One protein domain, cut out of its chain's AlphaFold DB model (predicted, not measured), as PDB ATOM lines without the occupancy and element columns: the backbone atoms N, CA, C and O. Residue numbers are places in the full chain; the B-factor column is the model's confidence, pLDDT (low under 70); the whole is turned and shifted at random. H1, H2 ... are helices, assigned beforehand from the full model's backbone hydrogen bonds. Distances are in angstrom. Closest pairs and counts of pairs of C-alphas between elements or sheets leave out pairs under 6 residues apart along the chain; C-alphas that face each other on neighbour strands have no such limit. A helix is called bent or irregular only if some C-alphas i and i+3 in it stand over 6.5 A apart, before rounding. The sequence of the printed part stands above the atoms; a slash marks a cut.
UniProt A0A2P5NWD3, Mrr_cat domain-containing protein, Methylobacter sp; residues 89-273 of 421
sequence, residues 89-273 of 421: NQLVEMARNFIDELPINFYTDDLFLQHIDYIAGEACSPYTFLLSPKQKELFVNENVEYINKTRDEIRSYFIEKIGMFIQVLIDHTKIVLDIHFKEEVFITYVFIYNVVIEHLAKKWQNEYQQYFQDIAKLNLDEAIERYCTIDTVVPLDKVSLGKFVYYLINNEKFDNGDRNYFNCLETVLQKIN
ATOM      1  N   ASN A  89      11.377  25.434  35.031       94.38
ATOM      2  CA  ASN A  89      12.148  26.466  34.340       94.38
ATOM      3  C   ASN A  89      11.552  26.845  32.975       94.38
ATOM      4  O   ASN A  89      11.678  28.000  32.570       94.38
ATOM      5  N   GLN A  90      10.923  25.905  32.257       94.88
ATOM      6  CA  GLN A  90      10.311  26.214  30.963       94.88
ATOM      7  C   GLN A  90       9.064  27.076  31.156       94.88
ATOM      8  O   GLN A  90       8.902  28.066  30.446       94.88
ATOM      9  N   LEU A  91       8.229  26.760  32.151       94.12
ATOM     10  CA  LEU A  91       7.058  27.578  32.483       94.12
ATOM     11  C   LEU A  91       7.435  28.973  32.974       94.12
ATOM     12  O   LEU A  91       6.797  29.950  32.585       94.12
ATOM     13  N   VAL A  92       8.471  29.083  33.807       95.69
ATOM     14  CA  VAL A  92       8.978  30.385  34.265       95.69
ATOM     15  C   VAL A  92       9.457  31.222  33.078       95.69
ATOM     16  O   VAL A  92       9.156  32.411  33.014       95.69
ATOM     17  N   GLU A  93      10.140  30.619  32.104       96.75
ATOM     18  CA  GLU A  93      10.564  31.327  30.892       96.75
ATOM     19  C   GLU A  93       9.373  31.737  30.010       96.75
ATOM     20  O   GLU A  93       9.315  32.865  29.521       96.75
ATOM     21  N   MET A  94       8.367  30.871  29.852       96.75
ATOM     22  CA  MET A  94       7.117  31.231  29.169       96.75
ATOM     23  C   MET A  94       6.403  32.395  29.867       96.75
ATOM     24  O   MET A  94       5.896  33.288  29.191       96.75
ATOM     25  N   ALA A  95       6.408  32.431  31.202       96.75
ATOM     26  CA  ALA A  95       5.851  33.538  31.970       96.75
ATOM     27  C   ALA A  95       6.626  34.844  31.747       96.75
ATOM     28  O   ALA A  95       6.000  35.889  31.594       96.75
ATOM     29  N   ARG A  96       7.965  34.809  31.666       97.44
ATOM     30  CA  ARG A  96       8.777  35.992  31.313       97.44
ATOM     31  C   ARG A  96       8.418  36.529  29.928       97.44
ATOM     32  O   ARG A  96       8.194  37.726  29.788       97.44
ATOM     33  N   ASN A  97       8.285  35.642  28.942       96.81
ATOM     34  CA  ASN A  97       7.870  36.020  27.589       96.81
ATOM     35  C   ASN A  97       6.455  36.619  27.568       96.81
ATOM     36  O   ASN A  97       6.226  37.623  26.902       96.81
ATOM     37  N   PHE A  98       5.523  36.051  28.339       96.25
ATOM     38  CA  PHE A  98       4.178  36.607  28.498       96.25
ATOM     39  C   PHE A  98       4.204  38.007  29.131       96.25
ATOM     40  O   PHE A  98       3.522  38.913  28.657       96.25
ATOM     41  N   ILE A  99       5.025  38.209  30.168       95.88
ATOM     42  CA  ILE A  99       5.220  39.518  30.808       95.88
ATOM     43  C   ILE A  99       5.762  40.547  29.808       95.88
ATOM     44  O   ILE A  99       5.351  41.703  29.844       95.88
ATOM     45  N   ASP A 100       6.655  40.134  28.907       95.31
ATOM     46  CA  ASP A 100       7.226  41.003  27.873       95.31
ATOM     47  C   ASP A 100       6.256  41.316  26.722       95.31
ATOM     48  O   ASP A 100       6.424  42.334  26.050       95.31
ATOM     49  N   GLU A 101       5.234  40.483  26.502       94.69
ATOM     50  CA  GLU A 101       4.177  40.731  25.514       94.69
ATOM     51  C   GLU A 101       3.180  41.807  25.986       94.69
ATOM     52  O   GLU A 101       2.583  42.515  25.169       94.69
ATOM     53  N   LEU A 102       2.976  41.941  27.301       91.81
ATOM     54  CA  LEU A 102       2.037  42.910  27.860       91.81
ATOM     55  C   LEU A 102       2.693  44.279  28.108       91.81
ATOM     56  O   LEU A 102       3.885  44.367  28.405       91.81
ATOM     57  N   PRO A 103       1.923  45.385  28.037       90.31
ATOM     58  CA  PRO A 103       2.460  46.700  28.364       90.31
ATOM     59  C   PRO A 103       2.972  46.738  29.808       90.31
ATOM     60  O   PRO A 103       2.254  46.371  30.736       90.31
ATOM     61  N   ILE A 104       4.191  47.241  30.015       91.50
ATOM     62  CA  ILE A 104       4.860  47.227  31.329       91.50
ATOM     63  C   ILE A 104       4.049  47.908  32.443       91.50
ATOM     64  O   ILE A 104       4.122  47.493  33.597       91.50
ATOM     65  N   ASN A 105       3.215  48.895  32.100       88.44
ATOM     66  CA  ASN A 105       2.319  49.580  33.032       88.44
ATOM     67  C   ASN A 105       1.353  48.625  33.747       88.44
ATOM     68  O   ASN A 105       0.978  48.904  34.877       88.44
ATOM     69  N   PHE A 106       1.018  47.471  33.159       88.56
ATOM     70  CA  PHE A 106       0.219  46.432  33.824       88.56
ATOM     71  C   PHE A 106       0.906  45.872  35.074       88.56
ATOM     72  O   PHE A 106       0.246  45.263  35.910       88.56
ATOM     73  N   TYR A 107       2.216  46.082  35.201       91.50
ATOM     74  CA  TYR A 107       3.039  45.574  36.290       91.50
ATOM     75  C   TYR A 107       3.661  46.664  37.154       91.50
ATOM     76  O   TYR A 107       4.157  46.342  38.226       91.50
ATOM     77  N   THR A 108       3.693  47.920  36.709       91.56
ATOM     78  CA  THR A 108       4.385  49.007  37.426       91.56
ATOM     79  C   THR A 108       3.472  50.172  37.792       91.56
ATOM     80  O   THR A 108       3.714  50.850  38.789       91.56
ATOM     81  N   ASP A 109       2.427  50.421  37.005       87.75
ATOM     82  CA  ASP A 109       1.480  51.496  37.273       87.75
ATOM     83  C   ASP A 109       0.458  51.026  38.311       87.75
ATOM     84  O   ASP A 109      -0.218  50.009  38.136       87.75
ATOM     85  N   ASP A 110       0.371  51.756  39.418       84.12
ATOM     86  CA  ASP A 110      -0.443  51.392  40.568       84.12
ATOM     87  C   ASP A 110      -1.937  51.344  40.249       84.12
ATOM     88  O   ASP A 110      -2.631  50.503  40.817       84.12
ATOM     89  N   LEU A 111      -2.433  52.159  39.312       81.06
ATOM     90  CA  LEU A 111      -3.845  52.143  38.917       81.06
ATOM     91  C   LEU A 111      -4.187  50.883  38.114       81.06
ATOM     92  O   LEU A 111      -5.178  50.202  38.395       81.06
ATOM     93  N   PHE A 112      -3.350  50.532  37.134       81.88
ATOM     94  CA  PHE A 112      -3.546  49.319  36.335       81.88
ATOM     95  C   PHE A 112      -3.427  48.068  37.202       81.88
ATOM     96  O   PHE A 112      -4.310  47.207  37.169       81.88
ATOM     97  N   LEU A 113      -2.379  47.996  38.025       82.62
ATOM     98  CA  LEU A 113      -2.184  46.903  38.969       82.62
ATOM     99  C   LEU A 113      -3.343  46.791  39.964       82.62
ATOM    100  O   LEU A 113      -3.765  45.679  40.251       82.62
ATOM    101  N   GLN A 114      -3.885  47.906  40.472       79.62
ATOM    102  CA  GLN A 114      -5.034  47.894  41.386       79.62
ATOM    103  C   GLN A 114      -6.239  47.215  40.747       79.62
ATOM    104  O   GLN A 114      -6.865  46.346  41.355       79.62
ATOM    105  N   HIS A 115      -6.541  47.574  39.498       77.69
ATOM    106  CA  HIS A 115      -7.623  46.946  38.754       77.69
ATOM    107  C   HIS A 115      -7.367  45.458  38.511       77.69
ATOM    108  O   HIS A 115      -8.270  44.652  38.732       77.69
ATOM    109  N   ILE A 116      -6.159  45.088  38.086       79.06
ATOM    110  CA  ILE A 116      -5.786  43.696  37.818       79.06
ATOM    111  C   ILE A 116      -5.857  42.849  39.095       79.06
ATOM    112  O   ILE A 116      -6.479  41.786  39.088       79.06
ATOM    113  N   ASP A 117      -5.281  43.333  40.197       78.62
ATOM    114  CA  ASP A 117      -5.269  42.655  41.495       78.62
ATOM    115  C   ASP A 117      -6.686  42.497  42.052       78.62
ATOM    116  O   ASP A 117      -7.027  41.453  42.608       78.62
ATOM    117  N   TYR A 118      -7.543  43.504  41.848       76.44
ATOM    118  CA  TYR A 118      -8.960  43.412  42.178       76.44
ATOM    119  C   TYR A 118      -9.663  42.332  41.355       76.44
ATOM    120  O   TYR A 118     -10.303  41.461  41.935       76.44
ATOM    121  N   ILE A 119      -9.510  42.335  40.026       73.25
ATOM    122  CA  ILE A 119     -10.130  41.346  39.130       73.25
ATOM    123  C   ILE A 119      -9.689  39.922  39.490       73.25
ATOM    124  O   ILE A 119     -10.521  39.017  39.580       73.25
ATOM    125  N   ALA A 120      -8.390  39.722  39.723       73.31
ATOM    126  CA  ALA A 120      -7.848  38.440  40.157       73.31
ATOM    127  C   ALA A 120      -8.344  38.061  41.566       73.31
ATOM    128  O   ALA A 120      -8.595  36.890  41.845       73.31
ATOM    129  N   GLY A 121      -8.522  39.045  42.450       68.50
ATOM    130  CA  GLY A 121      -9.001  38.873  43.821       68.50
ATOM    131  C   GLY A 121     -10.489  38.534  43.941       68.50
ATOM    132  O   GLY A 121     -10.822  37.608  44.682       68.50
ATOM    133  N   GLU A 122     -11.378  39.178  43.163       65.75
ATOM    134  CA  GLU A 122     -12.836  38.895  43.080       65.75
ATOM    135  C   GLU A 122     -13.147  37.401  42.858       65.75
ATOM    136  O   GLU A 122     -14.254  36.895  43.102       65.75
ATOM    137  N   ALA A 123     -12.150  36.700  42.336       56.47
ATOM    138  CA  ALA A 123     -12.160  35.306  42.007       56.47
ATOM    139  C   ALA A 123     -12.027  34.394  43.253       56.47
ATOM    140  O   ALA A 123     -12.770  33.421  43.401       56.47
ATOM    141  N   CYS A 124     -11.147  34.741  44.195       55.12
ATOM    142  CA  CYS A 124     -10.730  33.836  45.272       55.12
ATOM    143  C   CYS A 124     -10.877  34.389  46.695       55.12
ATOM    144  O   CYS A 124     -10.932  33.586  47.630       55.12
ATOM    145  N   SER A 125     -10.931  35.712  46.901       53.41
ATOM    146  CA  SER A 125     -10.926  36.306  48.245       53.41
ATOM    147  C   SER A 125     -11.292  37.803  48.242       53.41
ATOM    148  O   SER A 125     -10.873  38.524  47.343       53.41
ATOM    149  N   PRO A 126     -11.951  38.339  49.290       50.03
ATOM    150  CA  PRO A 126     -12.008  39.790  49.522       50.03
ATOM    151  C   PRO A 126     -10.627  40.411  49.828       50.03
ATOM    152  O   PRO A 126     -10.498  41.631  49.920       50.03
ATOM    153  N   TYR A 127      -9.580  39.591  49.978       49.94
ATOM    154  CA  TYR A 127      -8.205  40.020  50.200       49.94
ATOM    155  C   TYR A 127      -7.341  39.683  48.987       49.94
ATOM    156  O   TYR A 127      -6.881  38.555  48.805       49.94
ATOM    157  N   THR A 128      -7.112  40.696  48.165       55.53
ATOM    158  CA  THR A 128      -6.119  40.676  47.097       55.53
ATOM    159  C   THR A 128      -4.692  40.574  47.677       55.53
ATOM    160  O   THR A 128      -4.460  41.000  48.817       55.53
ATOM    161  N   PHE A 129      -3.764  39.946  46.942       61.12
ATOM    162  CA  PHE A 129      -2.404  39.657  47.425       61.12
ATOM    163  C   PHE A 129      -1.497  40.878  47.407       61.12
ATOM    164  O   PHE A 129      -0.568  40.960  48.216       61.12
ATOM    165  N   LEU A 130      -1.757  41.800  46.480       64.00
ATOM    166  CA  LEU A 130      -0.923  42.968  46.293       64.00
ATOM    167  C   LEU A 130      -1.519  44.195  46.975       64.00
ATOM    168  O   LEU A 130      -0.758  44.969  47.528       64.00
ATOM    169  N   LEU A 131      -2.834  44.392  47.041       60.06
ATOM    170  CA  LEU A 131      -3.358  45.606  47.686       60.06
ATOM    171  C   LEU A 131      -3.284  45.569  49.213       60.06
ATOM    172  O   LEU A 131      -3.710  44.609  49.875       60.06
ATOM    173  N   SER A 132      -2.855  46.700  49.769       64.12
ATOM    174  CA  SER A 132      -2.969  46.984  51.195       64.12
ATOM    175  C   SER A 132      -4.449  47.132  51.611       64.12
ATOM    176  O   SER A 132      -5.309  47.439  50.774       64.12
ATOM    177  N   PRO A 133      -4.804  46.936  52.899       63.41
ATOM    178  CA  PRO A 133      -6.174  47.143  53.384       63.41
ATOM    179  C   PRO A 133      -6.740  48.534  53.053       63.41
ATOM    180  O   PRO A 133      -7.898  48.653  52.660       63.41
ATOM    181  N   LYS A 134      -5.898  49.570  53.142       64.81
ATOM    182  CA  LYS A 134      -6.246  50.963  52.830       64.81
ATOM    183  C   LYS A 134      -6.569  51.158  51.345       64.81
ATOM    184  O   LYS A 134      -7.525  51.846  51.010       64.81
ATOM    185  N   GLN A 135      -5.806  50.533  50.450       64.62
ATOM    186  CA  GLN A 135      -6.046  50.630  49.006       64.62
ATOM    187  C   GLN A 135      -7.296  49.880  48.565       64.62
ATOM    188  O   GLN A 135      -7.980  50.330  47.657       64.62
ATOM    189  N   LYS A 136      -7.632  48.770  49.227       62.78
ATOM    190  CA  LYS A 136      -8.905  48.074  48.999       62.78
ATOM    191  C   LYS A 136     -10.086  48.977  49.330       62.78
ATOM    192  O   LYS A 136     -11.023  49.061  48.546       62.78
ATOM    193  N   GLU A 137     -10.030  49.657  50.473       61.38
ATOM    194  CA  GLU A 137     -11.074  50.595  50.883       61.38
ATOM    195  C   GLU A 137     -11.196  51.765  49.898       61.38
ATOM    196  O   GLU A 137     -12.299  52.060  49.446       61.38
ATOM    197  N   LEU A 138     -10.071  52.368  49.498       61.06
ATOM    198  CA  LEU A 138     -10.052  53.423  48.480       61.06
ATOM    199  C   LEU A 138     -10.631  52.933  47.150       61.06
ATOM    200  O   LEU A 138     -11.538  53.566  46.629       61.06
ATOM    201  N   PHE A 139     -10.210  51.771  46.655       59.97
ATOM    202  CA  PHE A 139     -10.698  51.204  45.398       59.97
ATOM    203  C   PHE A 139     -12.203  50.895  45.414       59.97
ATOM    204  O   PHE A 139     -12.900  51.115  44.425       59.97
ATOM    205  N   VAL A 140     -12.720  50.371  46.531       59.75
ATOM    206  CA  VAL A 140     -14.153  50.070  46.699       59.75
ATOM    207  C   VAL A 140     -14.981  51.357  46.781       59.75
ATOM    208  O   VAL A 140     -16.096  51.403  46.254       59.75
ATOM    209  N   ASN A 141     -14.435  52.399  47.415       55.44
ATOM    210  CA  ASN A 141     -15.087  53.697  47.583       55.44
ATOM    211  C   ASN A 141     -14.976  54.589  46.332       55.44
ATOM    212  O   ASN A 141     -15.897  55.350  46.050       55.44
ATOM    213  N   GLU A 142     -13.913  54.452  45.537       53.72
ATOM    214  CA  GLU A 142     -13.697  55.130  44.251       53.72
ATOM    215  C   GLU A 142     -14.484  54.484  43.092       53.72
ATOM    216  O   GLU A 142     -14.058  54.486  41.936       53.72
ATOM    217  N   ASN A 143     -15.705  54.001  43.362       54.69
ATOM    218  CA  ASN A 143     -16.739  53.854  42.334       54.69
ATOM    219  C   ASN A 143     -17.180  55.248  41.849       54.69
ATOM    220  O   ASN A 143     -18.301  55.692  42.095       54.69
ATOM    221  N   VAL A 144     -16.271  55.958  41.176       47.75
ATOM    222  CA  VAL A 144     -16.521  57.256  40.559       47.75
ATOM    223  C   VAL A 144     -16.580  57.067  39.049       47.75
ATOM    224  O   VAL A 144     -15.639  56.646  38.383       47.75
ATOM    225  N   GLU A 145     -17.755  57.406  38.552       46.81
ATOM    226  CA  GLU A 145     -18.375  57.311  37.232       46.81
ATOM    227  C   GLU A 145     -17.586  57.905  36.037       46.81
ATOM    228  O   GLU A 145     -18.173  58.163  34.990       46.81
ATOM    229  N   TYR A 146     -16.269  58.131  36.138       43.88
ATOM    230  CA  TYR A 146     -15.501  58.920  35.161       43.88
ATOM    231  C   TYR A 146     -14.455  58.143  34.330       43.88
ATOM    232  O   TYR A 146     -13.864  58.713  33.417       43.88
ATOM    233  N   ILE A 147     -14.242  56.837  34.559       48.50
ATOM    234  CA  ILE A 147     -13.297  56.013  33.765       48.50
ATOM    235  C   ILE A 147     -13.858  54.597  33.525       48.50
ATOM    236  O   ILE A 147     -13.222  53.604  33.853       48.50
ATOM    237  N   ASN A 148     -15.072  54.455  32.982       55.25
ATOM    238  CA  ASN A 148     -15.631  53.110  32.736       55.25
ATOM    239  C   ASN A 148     -15.175  52.506  31.400       55.25
ATOM    240  O   ASN A 148     -14.759  51.354  31.355       55.25
ATOM    241  N   LYS A 149     -15.160  53.283  30.312       57.22
ATOM    242  CA  LYS A 149     -14.912  52.716  28.976       57.22
ATOM    243  C   LYS A 149     -13.474  52.218  28.781       57.22
ATOM    244  O   LYS A 149     -13.269  51.076  28.390       57.22
ATOM    245  N   THR A 150     -12.483  53.043  29.119       60.56
ATOM    246  CA  THR A 150     -11.064  52.658  29.032       60.56
ATOM    247  C   THR A 150     -10.746  51.498  29.980       60.56
ATOM    248  O   THR A 150      -9.969  50.610  29.642       60.56
ATOM    249  N   ARG A 151     -11.390  51.463  31.154       65.44
ATOM    250  CA  ARG A 151     -11.219  50.405  32.155       65.44
ATOM    251  C   ARG A 151     -11.765  49.061  31.676       65.44
ATOM    252  O   ARG A 151     -11.097  48.050  31.878       65.44
ATOM    253  N   ASP A 152     -12.924  49.042  31.023       69.44
ATOM    254  CA  ASP A 152     -13.508  47.814  30.470       69.44
ATOM    255  C   ASP A 152     -12.669  47.245  29.322       69.44
ATOM    256  O   ASP A 152     -12.492  46.028  29.232       69.44
ATOM    257  N   GLU A 153     -12.097  48.107  28.480       75.31
ATOM    258  CA  GLU A 153     -11.188  47.703  27.400       75.31
ATOM    259  C   GLU A 153      -9.897  47.082  27.964       75.31
ATOM    260  O   GLU A 153      -9.525  45.975  27.571       75.31
ATOM    261  N   ILE A 154      -9.267  47.728  28.956       73.62
ATOM    262  CA  ILE A 154      -8.077  47.207  29.654       73.62
ATOM    263  C   ILE A 154      -8.388  45.877  30.353       73.62
ATOM    264  O   ILE A 154      -7.624  44.917  30.233       73.62
ATOM    265  N   ARG A 155      -9.519  45.801  31.070       76.44
ATOM    266  CA  ARG A 155      -9.977  44.583  31.756       76.44
ATOM    267  C   ARG A 155     -10.179  43.442  30.767       76.44
ATOM    268  O   ARG A 155      -9.702  42.338  31.017       76.44
ATOM    269  N   SER A 156     -10.883  43.702  29.669       83.00
ATOM    270  CA  SER A 156     -11.183  42.691  28.651       83.00
ATOM    271  C   SER A 156      -9.902  42.173  28.008       83.00
ATOM    272  O   SER A 156      -9.706  40.962  27.945       83.00
ATOM    273  N   TYR A 157      -8.991  43.079  27.642       85.88
ATOM    274  CA  TYR A 157      -7.682  42.730  27.096       85.88
ATOM    275  C   TYR A 157      -6.865  41.863  28.065       85.88
ATOM    276  O   TYR A 157      -6.337  40.822  27.675       85.88
ATOM    277  N   PHE A 158      -6.794  42.247  29.343       83.75
ATOM    278  CA  PHE A 158      -6.067  41.473  30.350       83.75
ATOM    279  C   PHE A 158      -6.642  40.068  30.532       83.75
ATOM    280  O   PHE A 158      -5.895  39.091  30.528       83.75
ATOM    281  N   ILE A 159      -7.965  39.959  30.686       83.44
ATOM    282  CA  ILE A 159      -8.650  38.677  30.886       83.44
ATOM    283  C   ILE A 159      -8.477  37.765  29.677       83.44
ATOM    284  O   ILE A 159      -8.237  36.574  29.857       83.44
ATOM    285  N   GLU A 160      -8.552  38.304  28.461       89.25
ATOM    286  CA  GLU A 160      -8.294  37.544  27.239       89.25
ATOM    287  C   GLU A 160      -6.872  36.962  27.244       89.25
ATOM    288  O   GLU A 160      -6.691  35.753  27.082       89.25
ATOM    289  N   LYS A 161      -5.865  37.803  27.510       91.44
ATOM    290  CA  LYS A 161      -4.454  37.397  27.528       91.44
ATOM    291  C   LYS A 161      -4.147  36.389  28.634       91.44
ATOM    292  O   LYS A 161      -3.501  35.375  28.377       91.44
ATOM    293  N   ILE A 162      -4.657  36.618  29.841       88.88
ATOM    294  CA  ILE A 162      -4.545  35.660  30.946       88.88
ATOM    295  C   ILE A 162      -5.255  34.351  30.614       88.88
ATOM    296  O   ILE A 162      -4.707  33.293  30.899       88.88
ATOM    297  N   GLY A 163      -6.429  34.394  29.980       88.88
ATOM    298  CA  GLY A 163      -7.151  33.201  29.542       88.88
ATOM    299  C   GLY A 163      -6.324  32.332  28.594       88.88
ATOM    300  O   GLY A 163      -6.248  31.117  28.774       88.88
ATOM    301  N   MET A 164      -5.634  32.954  27.635       91.94
ATOM    302  CA  MET A 164      -4.706  32.249  26.743       91.94
ATOM    303  C   MET A 164      -3.536  31.628  27.516       91.94
ATOM    304  O   MET A 164      -3.189  30.472  27.280       91.94
ATOM    305  N   PHE A 165      -2.951  32.350  28.476       93.06
ATOM    306  CA  PHE A 165      -1.839  31.824  29.271       93.06
ATOM    307  C   PHE A 165      -2.272  30.711  30.241       93.06
ATOM    308  O   PHE A 165      -1.540  29.741  30.423       93.06
ATOM    309  N   ILE A 166      -3.485  30.778  30.798       90.50
ATOM    310  CA  ILE A 166      -4.090  29.677  31.567       90.50
ATOM    311  C   ILE A 166      -4.133  28.406  30.716       90.50
ATOM    312  O   ILE A 166      -3.753  27.341  31.200       90.50
ATOM    313  N   GLN A 167      -4.541  28.507  29.446       89.12
ATOM    314  CA  GLN A 167      -4.561  27.351  28.550       89.12
ATOM    315  C   GLN A 167      -3.155  26.767  28.348       89.12
ATOM    316  O   GLN A 167      -2.991  25.551  28.417       89.12
ATOM    317  N   VAL A 168      -2.132  27.616  28.205       91.12
ATOM    318  CA  VAL A 168      -0.725  27.177  28.141       91.12
ATOM    319  C   VAL A 168      -0.318  26.416  29.408       91.12
ATOM    320  O   VAL A 168       0.295  25.351  29.312       91.12
ATOM    321  N   LEU A 169      -0.684  26.914  30.595       89.69
ATOM    322  CA  LEU A 169      -0.395  26.231  31.862       89.69
ATOM    323  C   LEU A 169      -1.082  24.863  31.939       89.69
ATOM    324  O   LEU A 169      -0.453  23.889  32.358       89.69
ATOM    325  N   ILE A 170      -2.348  24.770  31.525       86.25
ATOM    326  CA  ILE A 170      -3.113  23.514  31.504       86.25
ATOM    327  C   ILE A 170      -2.460  22.508  30.552       86.25
ATOM    328  O   ILE A 170      -2.192  21.371  30.951       86.25
ATOM    329  N   ASP A 171      -2.149  22.930  29.326       87.12
ATOM    330  CA  ASP A 171      -1.572  22.067  28.292       87.12
ATOM    331  C   ASP A 171      -0.195  21.524  28.706       87.12
ATOM    332  O   ASP A 171       0.120  20.355  28.461       87.12
ATOM    333  N   HIS A 172       0.616  22.348  29.377       86.00
ATOM    334  CA  HIS A 172       1.968  21.977  29.795       86.00
ATOM    335  C   HIS A 172       1.987  21.105  31.058       86.00
ATOM    336  O   HIS A 172       2.720  20.119  31.133       86.00
ATOM    337  N   THR A 173       1.174  21.443  32.062       82.00
ATOM    338  CA  THR A 173       1.215  20.772  33.374       82.00
ATOM    339  C   THR A 173       0.307  19.554  33.460       82.00
ATOM    340  O   THR A 173       0.487  18.716  34.346       82.00
ATOM    341  N   LYS A 174      -0.691  19.453  32.569       72.69
ATOM    342  CA  LYS A 174      -1.804  18.493  32.653       72.69
ATOM    343  C   LYS A 174      -2.575  18.568  33.978       72.69
ATOM    344  O   LYS A 174      -3.295  17.627  34.320       72.69
ATOM    345  N   ILE A 175      -2.429  19.656  34.740       68.06
ATOM    346  CA  ILE A 175      -3.227  19.900  35.939       68.06
ATOM    347  C   ILE A 175      -4.651  20.188  35.468       68.06
ATOM    348  O   ILE A 175      -4.908  21.195  34.812       68.06
ATOM    349  N   VAL A 176      -5.586  19.301  35.812       57.47
ATOM    350  CA  VAL A 176      -7.015  19.598  35.702       57.47
ATOM    351  C   VAL A 176      -7.339  20.581  36.820       57.47
ATOM    352  O   VAL A 176      -7.508  20.194  37.976       57.47
ATOM    353  N   LEU A 177      -7.341  21.868  36.491       58.09
ATOM    354  CA  LEU A 177      -7.907  22.890  37.358       58.09
ATOM    355  C   LEU A 177      -9.431  22.670  37.369       58.09
ATOM    356  O   LEU A 177     -10.050  22.569  36.312       58.09
ATOM    357  N   ASP A 178     -10.007  22.455  38.552       52.31
ATOM    358  CA  ASP A 178     -11.432  22.144  38.714       52.31
ATOM    359  C   ASP A 178     -12.264  23.408  38.431       52.31
ATOM    360  O   ASP A 178     -12.075  24.445  39.068       52.31
ATOM    361  N   ILE A 179     -13.126  23.323  37.415       46.06
ATOM    362  CA  ILE A 179     -13.432  24.431  36.504       46.06
ATOM    363  C   ILE A 179     -14.559  25.309  37.057       46.06
ATOM    364  O   ILE A 179     -15.732  25.194  36.693       46.06
ATOM    365  N   HIS A 180     -14.186  26.265  37.894       54.03
ATOM    366  CA  HIS A 180     -14.957  27.483  38.089       54.03
ATOM    367  C   HIS A 180     -13.986  28.641  37.905       54.03
ATOM    368  O   HIS A 180     -13.260  28.922  38.851       54.03
ATOM    369  N   PHE A 181     -14.053  29.271  36.713       55.59
ATOM    370  CA  PHE A 181     -13.310  30.386  36.057       55.59
ATOM    371  C   PHE A 181     -12.540  31.417  36.917       55.59
ATOM    372  O   PHE A 181     -11.851  32.297  36.412       55.59
ATOM    373  N   LYS A 182     -12.698  31.371  38.225       69.00
ATOM    374  CA  LYS A 182     -12.153  32.260  39.217       69.00
ATOM    375  C   LYS A 182     -10.848  31.752  39.854       69.00
ATOM    376  O   LYS A 182      -9.939  32.550  40.072       69.00
ATOM    377  N   GLU A 183     -10.708  30.457  40.145       74.56
ATOM    378  CA  GLU A 183      -9.508  29.974  40.859       74.56
ATOM    379  C   GLU A 183      -8.249  29.997  39.973       74.56
ATOM    380  O   GLU A 183      -7.158  30.324  40.444       74.56
ATOM    381  N   GLU A 184      -8.399  29.746  38.673       78.75
ATOM    382  CA  GLU A 184      -7.309  29.662  37.695       78.75
ATOM    383  C   GLU A 184      -6.697  31.024  37.383       78.75
ATOM    384  O   GLU A 184      -5.472  31.152  37.320       78.75
ATOM    385  N   VAL A 185      -7.542  32.051  37.239       80.75
ATOM    386  CA  VAL A 185      -7.107  33.443  37.049       80.75
ATOM    387  C   VAL A 185      -6.246  33.877  38.224       80.75
ATOM    388  O   VAL A 185      -5.166  34.427  38.026       80.75
ATOM    389  N   PHE A 186      -6.679  33.569  39.447       80.62
ATOM    390  CA  PHE A 186      -5.936  33.929  40.645       80.62
ATOM    391  C   PHE A 186      -4.608  33.175  40.770       80.62
ATOM    392  O   PHE A 186      -3.581  33.797  41.025       80.62
ATOM    393  N   ILE A 187      -4.594  31.853  40.552       84.38
ATOM    394  CA  ILE A 187      -3.356  31.053  40.574       84.38
ATOM    395  C   ILE A 187      -2.358  31.582  39.540       84.38
ATOM    396  O   ILE A 187      -1.191  31.799  39.860       84.38
ATOM    397  N   THR A 188      -2.830  31.823  38.317       88.88
ATOM    398  CA  THR A 188      -2.010  32.315  37.205       88.88
ATOM    399  C   THR A 188      -1.461  33.699  37.500       88.88
ATOM    400  O   THR A 188      -0.281  33.955  37.290       88.88
ATOM    401  N   TYR A 189      -2.292  34.576  38.057       87.44
ATOM    402  CA  TYR A 189      -1.883  35.903  38.480       87.44
ATOM    403  C   TYR A 189      -0.801  35.865  39.570       87.44
ATOM    404  O   TYR A 189       0.223  36.528  39.431       87.44
ATOM    405  N   VAL A 190      -0.971  35.046  40.617       86.00
ATOM    406  CA  VAL A 190       0.037  34.899  41.684       86.00
ATOM    407  C   VAL A 190       1.335  34.296  41.137       86.00
ATOM    408  O   VAL A 190       2.423  34.726  41.525       86.00
ATOM    409  N   PHE A 191       1.244  33.332  40.218       91.06
ATOM    410  CA  PHE A 191       2.402  32.771  39.525       91.06
ATOM    411  C   PHE A 191       3.149  33.836  38.712       91.06
ATOM    412  O   PHE A 191       4.340  34.046  38.945       91.06
ATOM    413  N   ILE A 192       2.449  34.565  37.836       92.94
ATOM    414  CA  ILE A 192       3.022  35.649  37.028       92.94
ATOM    415  C   ILE A 192       3.652  36.706  37.928       92.94
ATOM    416  O   ILE A 192       4.788  37.095  37.689       92.94
ATOM    417  N   TYR A 193       2.972  37.139  38.991       89.31
ATOM    418  CA  TYR A 193       3.496  38.164  39.889       89.31
ATOM    419  C   TYR A 193       4.812  37.746  40.567       89.31
ATOM    420  O   TYR A 193       5.735  38.553  40.682       89.31
ATOM    421  N   ASN A 194       4.954  36.474  40.960       89.50
ATOM    422  CA  ASN A 194       6.228  35.975  41.488       89.50
ATOM    423  C   ASN A 194       7.356  36.058  40.448       89.50
ATOM    424  O   ASN A 194       8.486  36.388  40.807       89.50
ATOM    425  N   VAL A 195       7.049  35.813  39.171       95.31
ATOM    426  CA  VAL A 195       8.008  35.956  38.066       95.31
ATOM    427  C   VAL A 195       8.301  37.433  37.762       95.31
ATOM    428  O   VAL A 195       9.453  37.780  37.506       95.31
ATOM    429  N   VAL A 196       7.301  38.320  37.848       95.06
ATOM    430  CA  VAL A 196       7.436  39.774  37.625       95.06
ATOM    431  C   VAL A 196       8.481  40.387  38.553       95.06
ATOM    432  O   VAL A 196       9.303  41.167  38.070       95.06
ATOM    433  N   ILE A 197       8.485  40.022  39.845       91.75
ATOM    434  CA  ILE A 197       9.451  40.556  40.823       91.75
ATOM    435  C   ILE A 197      10.882  40.356  40.319       91.75
ATOM    436  O   ILE A 197      11.631  41.321  40.188       91.75
ATOM    437  N   GLU A 198      11.256  39.115  40.006       94.31
ATOM    438  CA  GLU A 198      12.617  38.799  39.573       94.31
ATOM    439  C   GLU A 198      12.908  39.372  38.176       94.31
ATOM    440  O   GLU A 198      13.984  39.922  37.923       94.31
ATOM    441  N   HIS A 199      11.946  39.274  37.254       97.25
ATOM    442  CA  HIS A 199      12.114  39.700  35.865       97.25
ATOM    443  C   HIS A 199      12.329  41.211  35.739       97.25
ATOM    444  O   HIS A 199      13.288  41.650  35.099       97.25
ATOM    445  N   LEU A 200      11.489  42.021  36.389       97.06
ATOM    446  CA  LEU A 200      11.617  43.480  36.353       97.06
ATOM    447  C   LEU A 200      12.782  43.984  37.211       97.06
ATOM    448  O   LEU A 200      13.449  44.937  36.801       97.06
ATOM    449  N   ALA A 201      13.103  43.314  38.325       96.69
ATOM    450  CA  ALA A 201      14.326  43.585  39.081       96.69
ATOM    451  C   ALA A 201      15.582  43.377  38.222       96.69
ATOM    452  O   ALA A 201      16.499  44.197  38.252       96.69
ATOM    453  N   LYS A 202      15.616  42.314  37.410       96.50
ATOM    454  CA  LYS A 202      16.728  42.045  36.491       96.50
ATOM    455  C   LYS A 202      16.818  43.085  35.375       96.50
ATOM    456  O   LYS A 202      17.923  43.509  35.046       96.50
ATOM    457  N   LYS A 203      15.686  43.538  34.820       96.62
ATOM    458  CA  LYS A 203      15.674  44.655  33.854       96.62
ATOM    459  C   LYS A 203      16.255  45.930  34.466       96.62
ATOM    460  O   LYS A 203      17.153  46.517  33.872       96.62
ATOM    461  N   TRP A 204      15.820  46.299  35.675       97.00
ATOM    462  CA  TRP A 204      16.410  47.417  36.420       97.00
ATOM    463  C   TRP A 204      17.918  47.246  36.601       97.00
ATOM    464  O   TRP A 204      18.692  48.155  36.309       97.00
ATOM    465  N   GLN A 205      18.344  46.069  37.061       95.69
ATOM    466  CA  GLN A 205      19.752  45.783  37.295       95.69
ATOM    467  C   GLN A 205      20.571  45.927  36.013       95.69
ATOM    468  O   GLN A 205      21.603  46.579  36.052       95.69
ATOM    469  N   ASN A 206      20.117  45.387  34.883       95.62
ATOM    470  CA  ASN A 206      20.831  45.500  33.610       95.62
ATOM    471  C   ASN A 206      21.015  46.960  33.163       95.62
ATOM    472  O   ASN A 206      22.044  47.297  32.586       95.62
ATOM    473  N   GLU A 207      20.031  47.820  33.433       95.25
ATOM    474  CA  GLU A 207      20.065  49.238  33.061       95.25
ATOM    475  C   GLU A 207      20.925  50.080  34.024       95.25
ATOM    476  O   GLU A 207      21.662  50.964  33.589       95.25
ATOM    477  N   TYR A 208      20.871  49.797  35.331       95.88
ATOM    478  CA  TYR A 208      21.423  50.671  36.376       95.88
ATOM    479  C   TYR A 208      22.484  50.011  37.268       95.88
ATOM    480  O   TYR A 208      22.832  50.563  38.315       95.88
ATOM    481  N   GLN A 209      23.050  48.865  36.866       93.06
ATOM    482  CA  GLN A 209      24.030  48.103  37.660       93.06
ATOM    483  C   GLN A 209      25.174  48.970  38.193       93.06
ATOM    484  O   GLN A 209      25.603  48.787  39.329       93.06
ATOM    485  N   GLN A 210      25.661  49.917  37.385       94.12
ATOM    486  CA  GLN A 210      26.768  50.807  37.747       94.12
ATOM    487  C   GLN A 210      26.511  51.621  39.025       94.12
ATOM    488  O   GLN A 210      27.457  51.932  39.741       94.12
ATOM    489  N   TYR A 211      25.247  51.915  39.343       95.25
ATOM    490  CA  TYR A 211      24.868  52.684  40.527       95.25
ATOM    491  C   TYR A 211      24.663  51.811  41.773       95.25
ATOM    492  O   TYR A 211      24.682  52.333  42.884       95.25
ATOM    493  N   PHE A 212      24.470  50.498  41.622       95.88
ATOM    494  CA  PHE A 212      24.016  49.613  42.706       95.88
ATOM    495  C   PHE A 212      24.858  48.335  42.853       95.88
ATOM    496  O   PHE A 212      24.370  47.307  43.321       95.88
ATOM    497  N   GLN A 213      26.141  48.372  42.482       92.31
ATOM    498  CA  GLN A 213      27.052  47.224  42.646       92.31
ATOM    499  C   GLN A 213      27.176  46.760  44.109       92.31
ATOM    500  O   GLN A 213      27.434  45.591  44.386       92.31
ATOM    501  N   ASP A 214      26.977  47.678  45.049       95.06
ATOM    502  CA  ASP A 214      27.020  47.513  46.498       95.06
ATOM    503  C   ASP A 214      25.625  47.404  47.135       95.06
ATOM    504  O   ASP A 214      25.525  47.539  48.353       95.06
ATOM    505  N   ILE A 215      24.558  47.123  46.367       95.50
ATOM    506  CA  ILE A 215      23.171  47.076  46.874       95.50
ATOM    507  C   ILE A 215      23.030  46.255  48.156       95.50
ATOM    508  O   ILE A 215      22.318  46.666  49.062       95.50
ATOM    509  N   ALA A 216      23.749  45.138  48.293       94.31
ATOM    510  CA  ALA A 216      23.719  44.293  49.488       94.31
ATOM    511  C   ALA A 216      24.106  45.041  50.780       94.31
ATOM    512  O   ALA A 216      23.613  44.689  51.847       94.31
ATOM    513  N   LYS A 217      24.945  46.079  50.689       95.69
ATOM    514  CA  LYS A 217      25.407  46.893  51.824       95.69
ATOM    515  C   LYS A 217      24.485  48.066  52.146       95.69
ATOM    516  O   LYS A 217      24.545  48.560  53.265       95.69
ATOM    517  N   LEU A 218      23.674  48.503  51.185       96.50
ATOM    518  CA  LEU A 218      22.794  49.652  51.358       96.50
ATOM    519  C   LEU A 218      21.557  49.279  52.163       96.50
ATOM    520  O   LEU A 218      20.952  48.220  51.938       96.50
ATOM    521  N   ASN A 219      21.154  50.180  53.052       96.06
ATOM    522  CA  ASN A 219      19.809  50.164  53.609       96.06
ATOM    523  C   ASN A 219      18.793  50.758  52.605       96.06
ATOM    524  O   ASN A 219      19.155  51.222  51.519       96.06
ATOM    525  N   LEU A 220      17.503  50.700  52.949       96.44
ATOM    526  CA  LEU A 220      16.423  51.179  52.082       96.44
ATOM    527  C   LEU A 220      16.547  52.673  51.754       96.44
ATOM    528  O   LEU A 220      16.379  53.057  50.598       96.44
ATOM    529  N   ASP A 221      16.857  53.499  52.753       96.56
ATOM    530  CA  ASP A 221      16.961  54.952  52.599       96.56
ATOM    531  C   ASP A 221      18.121  55.330  51.676       96.56
ATOM    532  O   ASP A 221      17.923  56.056  50.706       96.56
ATOM    533  N   GLU A 222      19.297  54.743  51.893       97.19
ATOM    534  CA  GLU A 222      20.484  54.962  51.056       97.19
ATOM    535  C   GLU A 222      20.242  54.558  49.594       97.19
ATOM    536  O   GLU A 222      20.694  55.235  48.665       97.19
ATOM    537  N   ALA A 223      19.518  53.458  49.367       97.62
ATOM    538  CA  ALA A 223      19.178  53.018  48.019       97.62
ATOM    539  C   ALA A 223      18.217  54.001  47.325       97.62
ATOM    540  O   ALA A 223      18.419  54.325  46.152       97.62
ATOM    541  N   ILE A 224      17.201  54.499  48.040       97.94
ATOM    542  CA  ILE A 224      16.226  55.469  47.515       97.94
ATOM    543  C   ILE A 224      16.885  56.828  47.256       97.94
ATOM    544  O   ILE A 224      16.651  57.440  46.212       97.94
ATOM    545  N   GLU A 225      17.744  57.298  48.159       96.06
ATOM    546  CA  GLU A 225      18.512  58.528  47.958       96.06
ATOM    547  C   GLU A 225      19.353  58.447  46.687       96.06
ATOM    548  O   GLU A 225      19.333  59.372  45.872       96.06
ATOM    549  N   ARG A 226      20.027  57.314  46.473       96.56
ATOM    550  CA  ARG A 226      20.836  57.089  45.278       96.56
ATOM    551  C   ARG A 226      19.992  57.036  44.009       96.56
ATOM    552  O   ARG A 226      20.369  57.665  43.024       96.56
ATOM    553  N   TYR A 227      18.839  56.371  44.033       97.31
ATOM    554  CA  TYR A 227      17.872  56.395  42.929       97.31
ATOM    555  C   TYR A 227      17.525  57.835  42.515       97.31
ATOM    556  O   TYR A 227      17.608  58.178  41.337       97.31
ATOM    557  N   CYS A 228      17.273  58.716  43.487       95.06
ATOM    558  CA  CYS A 228      16.965  60.136  43.273       95.06
ATOM    559  C   CYS A 228      18.150  61.003  42.792       95.06
ATOM    560  O   CYS A 228      18.016  62.229  42.728       95.06
ATOM    561  N   THR A 229      19.321  60.414  42.528       93.25
ATOM    562  CA  THR A 229      20.490  61.105  41.946       93.25
ATOM    563  C   THR A 229      20.796  60.685  40.513       93.25
ATOM    564  O   THR A 229      21.713  61.231  39.904       93.25
ATOM    565  N   ILE A 230      20.063  59.714  39.960       94.75
ATOM    566  CA  ILE A 230      20.333  59.201  38.618       94.75
ATOM    567  C   ILE A 230      19.719  60.149  37.587       94.75
ATOM    568  O   ILE A 230      18.512  60.151  37.375       94.75
ATOM    569  N   ASP A 231      20.565  60.897  36.883       91.44
ATOM    570  CA  ASP A 231      20.140  61.918  35.918       91.44
ATOM    571  C   ASP A 231      19.240  61.397  34.792       91.44
ATOM    572  O   ASP A 231      18.460  62.157  34.230       91.44
ATOM    573  N   THR A 232      19.336  60.121  34.418       91.06
ATOM    574  CA  THR A 232      18.498  59.530  33.361       91.06
ATOM    575  C   THR A 232      17.134  59.057  33.862       91.06
ATOM    576  O   THR A 232      16.305  58.653  33.052       91.06
ATOM    577  N   VAL A 233      16.908  59.060  35.176       91.94
ATOM    578  CA  VAL A 233      15.667  58.607  35.809       91.94
ATOM    579  C   VAL A 233      14.852  59.823  36.223       91.94
ATOM    580  O   VAL A 233      15.362  60.734  36.867       91.94
ATOM    581  N   VAL A 234      13.566  59.817  35.878       91.75
ATOM    582  CA  VAL A 234      12.590  60.747  36.453       91.75
ATOM    583  C   VAL A 234      12.052  60.093  37.733       91.75
ATOM    584  O   VAL A 234      11.442  59.027  37.633       91.75
ATOM    585  N   PRO A 235      12.253  60.668  38.936       91.19
ATOM    586  CA  PRO A 235      12.031  59.944  40.192       91.19
ATOM    587  C   PRO A 235      10.625  59.361  40.382       91.19
ATOM    588  O   PRO A 235      10.479  58.295  40.979       91.19
ATOM    589  N   LEU A 236       9.600  60.043  39.867       92.00
ATOM    590  CA  LEU A 236       8.191  59.658  40.008       92.00
ATOM    591  C   LEU A 236       7.593  59.043  38.730       92.00
ATOM    592  O   LEU A 236       6.378  58.842  38.667       92.00
ATOM    593  N   ASP A 237       8.418  58.734  37.725       91.19
ATOM    594  CA  ASP A 237       7.962  58.000  36.545       91.19
ATOM    595  C   ASP A 237       7.498  56.592  36.940       91.19
ATOM    596  O   ASP A 237       8.222  55.838  37.594       91.19
ATOM    597  N   LYS A 238       6.288  56.220  36.513       90.62
ATOM    598  CA  LYS A 238       5.619  54.980  36.932       90.62
ATOM    599  C   LYS A 238       6.410  53.730  36.555       90.62
ATOM    600  O   LYS A 238       6.418  52.761  37.311       90.62
ATOM    601  N   VAL A 239       7.080  53.738  35.405       92.06
ATOM    602  CA  VAL A 239       7.802  52.566  34.896       92.06
ATOM    603  C   VAL A 239       9.136  52.396  35.615       92.06
ATOM    604  O   VAL A 239       9.439  51.313  36.120       92.06
ATOM    605  N   SER A 240       9.927  53.465  35.685       93.56
ATOM    606  CA  SER A 240      11.242  53.462  36.332       93.56
ATOM    607  C   SER A 240      11.116  53.178  37.827       93.56
ATOM    608  O   SER A 240      11.793  52.286  38.342       93.56
ATOM    609  N   LEU A 241      10.180  53.858  38.496       96.25
ATOM    610  CA  LEU A 241       9.909  53.655  39.911       96.25
ATOM    611  C   LEU A 241       9.422  52.232  40.190       96.25
ATOM    612  O   LEU A 241       9.925  51.591  41.108       96.25
ATOM    613  N   GLY A 242       8.495  51.701  39.387       95.75
ATOM    614  CA  GLY A 242       7.989  50.347  39.606       95.75
ATOM    615  C   GLY A 242       9.061  49.273  39.435       95.75
ATOM    616  O   GLY A 242       9.199  48.401  40.294       95.75
ATOM    617  N   LYS A 243       9.899  49.375  38.392       96.81
ATOM    618  CA  LYS A 243      11.077  48.504  38.228       96.81
ATOM    619  C   LYS A 243      12.015  48.589  39.439       96.81
ATOM    620  O   LYS A 243      12.482  47.557  39.921       96.81
ATOM    621  N   PHE A 244      12.265  49.795  39.950       98.06
ATOM    622  CA  PHE A 244      13.113  49.996  41.122       98.06
ATOM    623  C   PHE A 244      12.511  49.393  42.398       98.06
ATOM    624  O   PHE A 244      13.223  48.745  43.162       98.06
ATOM    625  N   VAL A 245      11.198  49.516  42.609       97.25
ATOM    626  CA  VAL A 245      10.504  48.872  43.736       97.25
ATOM    627  C   VAL A 245      10.667  47.352  43.672       97.25
ATOM    628  O   VAL A 245      11.057  46.749  44.671       97.25
ATOM    629  N   TYR A 246      10.476  46.725  42.506       96.75
ATOM    630  CA  TYR A 246      10.743  45.288  42.353       96.75
ATOM    631  C   TYR A 246      12.202  44.927  42.624       96.75
ATOM    632  O   TYR A 246      12.473  43.920  43.276       96.75
ATOM    633  N   TYR A 247      13.145  45.760  42.179       97.62
ATOM    634  CA  TYR A 247      14.562  45.581  42.477       97.62
ATOM    635  C   TYR A 247      14.855  45.617  43.983       97.62
ATOM    636  O   TYR A 247      15.593  44.764  44.477       97.62
ATOM    637  N   LEU A 248      14.242  46.536  44.730       97.56
ATOM    638  CA  LEU A 248      14.360  46.608  46.189       97.56
ATOM    639  C   LEU A 248      13.721  45.396  46.885       97.56
ATOM    640  O   LEU A 248      14.323  44.846  47.807       97.56
ATOM    641  N   ILE A 249      12.548  44.942  46.420       94.94
ATOM    642  CA  ILE A 249      11.876  43.732  46.931       94.94
ATOM    643  C   ILE A 249      12.778  42.510  46.726       94.94
ATOM    644  O   ILE A 249      13.000  41.736  47.652       94.94
ATOM    645  N   ASN A 250      13.337  42.354  45.523       94.75
ATOM    646  CA  ASN A 250      14.201  41.229  45.169       94.75
ATOM    647  C   ASN A 250      15.535  41.223  45.939       94.75
ATOM    648  O   ASN A 250      16.160  40.178  46.069       94.75
ATOM    649  N   ASN A 251      15.976  42.380  46.439       95.00
ATOM    650  CA  ASN A 251      17.176  42.525  47.269       95.00
ATOM    651  C   ASN A 251      16.853  42.661  48.769       95.00
ATOM    652  O   ASN A 251      17.702  43.138  49.526       95.00
ATOM    653  N   GLU A 252      15.642  42.272  49.185       95.00
ATOM    654  CA  GLU A 252      15.212  42.182  50.588       95.00
ATOM    655  C   GLU A 252      15.414  43.491  51.377       95.00
ATOM    656  O   GLU A 252      15.876  43.494  52.516       95.00
ATOM    657  N   LYS A 253      15.094  44.637  50.760       95.56
ATOM    658  CA  LYS A 253      15.311  45.967  51.366       95.56
ATOM    659  C   LYS A 253      14.190  46.461  52.271       95.56
ATOM    660  O   LYS A 253      14.351  47.503  52.895       95.56
ATOM    661  N   PHE A 254      13.081  45.740  52.349       94.06
ATOM    662  CA  PHE A 254      11.931  46.122  53.161       94.06
ATOM    663  C   PHE A 254      11.902  45.362  54.487       94.06
ATOM    664  O   PHE A 254      12.290  44.194  54.564       94.06
ATOM    665  N   ASP A 255      11.409  46.030  55.529       85.00
ATOM    666  CA  ASP A 255      11.290  45.451  56.865       85.00
ATOM    667  C   ASP A 255      10.418  44.189  56.858       85.00
ATOM    668  O   ASP A 255       9.445  44.078  56.109       85.00
ATOM    669  N   ASN A 256      10.768  43.228  57.717       79.88
ATOM    670  CA  ASN A 256      10.073  41.941  57.866       79.88
ATOM    671  C   ASN A 256       9.952  41.116  56.568       79.88
ATOM    672  O   ASN A 256       9.160  40.175  56.519       79.88
ATOM    673  N   GLY A 257      10.730  41.448  55.531       78.06
ATOM    674  CA  GLY A 257      10.657  40.785  54.234       78.06
ATOM    675  C   GLY A 257       9.341  41.047  53.503       78.06
ATOM    676  O   GLY A 257       8.839  40.138  52.842       78.06
ATOM    677  N   ASP A 258       8.756  42.247  53.633       82.81
ATOM    678  CA  ASP A 258       7.553  42.599  52.874       82.81
ATOM    679  C   ASP A 258       7.829  42.535  51.357       82.81
ATOM    680  O   ASP A 258       8.795  43.101  50.843       82.81
ATOM    681  N   ARG A 259       6.977  41.796  50.642       85.62
ATOM    682  CA  ARG A 259       7.033  41.595  49.180       85.62
ATOM    683  C   ARG A 259       5.772  42.095  48.480       85.62
ATOM    684  O   ARG A 259       5.587  41.872  47.279       85.62
ATOM    685  N   ASN A 260       4.878  42.728  49.232       86.44
ATOM    686  CA  ASN A 260       3.677  43.340  48.715       86.44
ATOM    687  C   ASN A 260       4.050  44.628  47.963       86.44
ATOM    688  O   ASN A 260       4.446  45.620  48.574       86.44
ATOM    689  N   TYR A 261       3.926  44.612  46.630       89.44
ATOM    690  CA  TYR A 261       4.360  45.725  45.778       89.44
ATOM    691  C   TYR A 261       3.794  47.069  46.222       89.44
ATOM    692  O   TYR A 261       4.509  48.064  46.211       89.44
ATOM    693  N   PHE A 262       2.531  47.112  46.636       87.25
ATOM    694  CA  PHE A 262       1.885  48.366  46.966       87.25
ATOM    695  C   PHE A 262       2.318  48.942  48.314       87.25
ATOM    696  O   PHE A 262       2.521  50.152  48.397       87.25
ATOM    697  N   ASN A 263       2.501  48.107  49.340       88.12
ATOM    698  CA  ASN A 263       3.092  48.534  50.612       88.12
ATOM    699  C   ASN A 263       4.511  49.078  50.387       88.12
ATOM    700  O   ASN A 263       4.882  50.141  50.893       88.12
ATOM    701  N   CYS A 264       5.297  48.355  49.583       92.81
ATOM    702  CA  CYS A 264       6.649  48.744  49.205       92.81
ATOM    703  C   CYS A 264       6.651  50.065  48.421       92.81
ATOM    704  O   CYS A 264       7.408  50.974  48.754       92.81
ATOM    705  N   LEU A 265       5.769  50.210  47.427       93.69
ATOM    706  CA  LEU A 265       5.618  51.423  46.626       93.69
ATOM    707  C   LEU A 265       5.181  52.616  47.484       93.69
ATOM    708  O   LEU A 265       5.762  53.686  47.344       93.69
ATOM    709  N   GLU A 266       4.208  52.452  48.388       92.00
ATOM    710  CA  GLU A 266       3.773  53.518  49.306       92.00
ATOM    711  C   GLU A 266       4.942  53.978  50.187       92.00
ATOM    712  O   GLU A 266       5.194  55.179  50.304       92.00
ATOM    713  N   THR A 267       5.715  53.031  50.725       94.31
ATOM    714  CA  THR A 267       6.906  53.321  51.537       94.31
ATOM    715  C   THR A 267       7.958  54.097  50.740       94.31
ATOM    716  O   THR A 267       8.481  55.110  51.211       94.31
ATOM    717  N   VAL A 268       8.258  53.655  49.515       96.94
ATOM    718  CA  VAL A 268       9.237  54.317  48.642       96.94
ATOM    719  C   VAL A 268       8.750  55.706  48.226       96.94
ATOM    720  O   VAL A 268       9.516  56.661  48.323       96.94
ATOM    721  N   LEU A 269       7.481  55.860  47.837       95.75
ATOM    722  CA  LEU A 269       6.894  57.149  47.455       95.75
ATOM    723  C   LEU A 269       6.965  58.170  48.593       95.75
ATOM    724  O   LEU A 269       7.347  59.315  48.359       95.75
ATOM    725  N   GLN A 270       6.639  57.770  49.825       95.62
ATOM    726  CA  GLN A 270       6.738  58.652  50.995       95.62
ATOM    727  C   GLN A 270       8.172  59.166  51.203       95.62
ATOM    728  O   GLN A 270       8.381  60.362  51.437       95.62
ATOM    729  N   LYS A 271       9.166  58.280  51.071       97.12
ATOM    730  CA  LYS A 271      10.590  58.620  51.211       97.12
ATOM    731  C   LYS A 271      11.085  59.501  50.060       97.12
ATOM    732  O   LYS A 271      11.699  60.533  50.323       97.12
ATOM    733  N   ILE A 272      10.753  59.167  48.809       96.62
ATOM    734  CA  ILE A 272      11.088  59.988  47.633       96.62
ATOM    735  C   ILE A 272      10.501  61.391  47.780       96.62
ATOM    736  O   ILE A 272      11.241  62.364  47.667       96.62
ATOM    737  N   ASN A 273       9.209  61.514  48.088       95.56
ATOM    738  CA  ASN A 273       8.566  62.818  48.248       95.56
ATOM    739  C   ASN A 273       9.247  63.652  49.341       95.56
ATOM    740  O   ASN A 273       9.505  64.832  49.133       95.56
TER     741      ASN A 273
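AT A GLANCE: This is residues 89 to 273 of the 421 residues of the protein "Mrr_cat domain-containing protein" of Methylobacter sp (UniProt A0A2P5NWD3). One long helix, H6, runs like a beam along the domain, with a kink near residue 205, and three shorter helices stand across it: H5 at its first turns, H1 and H8 farther along. The last turns of H3 run beside the first turns of H6, H9 packs on H8, H7 packs on residues 268 to 272 of H9, and H4 sits far out near H3; residues 141 to 150, of which 141 belongs to H4 and 149 to 150 belong to H5, stick out. The printed part has 185 residues with nine named helices, H1 to H9 in chain order, and no named strand; the class is all helix. It is compact, with a radius of gyration of the C-alphas of 17.2 A, and spans 48 by 42 by 30 A.

HOW THE PARTS SIT: Begin at the hub, H6, residues 183 to 211, which touches four helices and has a kink of 51 degrees near residue 205. It is irregular: C-alphas 207 and 210 are 8.3 A apart. H8, residues 238 to 250, touches it about perpendicular at 85 degrees; their closest C-alphas, Ala 201 and Tyr 247, are 3.9 A apart. H1, residues 89 to 101, touches residues 192 to 199 of H6 at 78 degrees, about perpendicular, closest at C-alphas Ala 95 and Ile 192, 6.2 A. H5, residues 149 to 173, touches H6 about perpendicular at 81 degrees, closest at C-alphas Ile 166 and Thr 188, 6.6 A. H3, residues 110 to 124, touches H6 at a shallow tilt of 29 degrees, opposite ways, closest at C-alphas Ala 120 and Phe 186, 4.9 A. H2, residues 105 to 108, touches H8, with C-alphas Thr 108 and Gly 242 closest at 4.4 A. H9, residues 261 to 273, touches H8 at a steep tilt of 66 degrees, closest at C-alphas Val 245 and Leu 265, 6.2 A. H7, residues 220 to 227, touches H9, closest at C-alphas Ile 224 and Ile 272, 6.8 A. H4, residues 133 to 141, is close to but not clearly touching H3, with C-alphas Gln 114 and Phe 139 closest at 7.7 A. Each O i to N i+4 pair is within hydrogen-bond range in H1, H4, H5, H7, H8 and H9; H3 has 9 of 11 and H6 22 of 25, and H2 is too short for such a pair.

IN THESE COORDINATES: Find C-alpha 183 at (-9.508, 29.974, 40.859); from there H6 runs 41.2 A to C-alpha 211 at (24.868, 52.684, 40.527). H5 is 36.1 A long, H3 20.9 A and H1 18.6 A. The last helix, H9, ends at C-alpha 273, (8.566, 62.818, 48.248).

THE WHOLE: The C-alphas farthest apart, Asp 178 and Asp 231, are 50.9 A apart. The printed part has no cut and no long link. Look for pLDDT under 70 at residues 121 to 152 and 175 to 182.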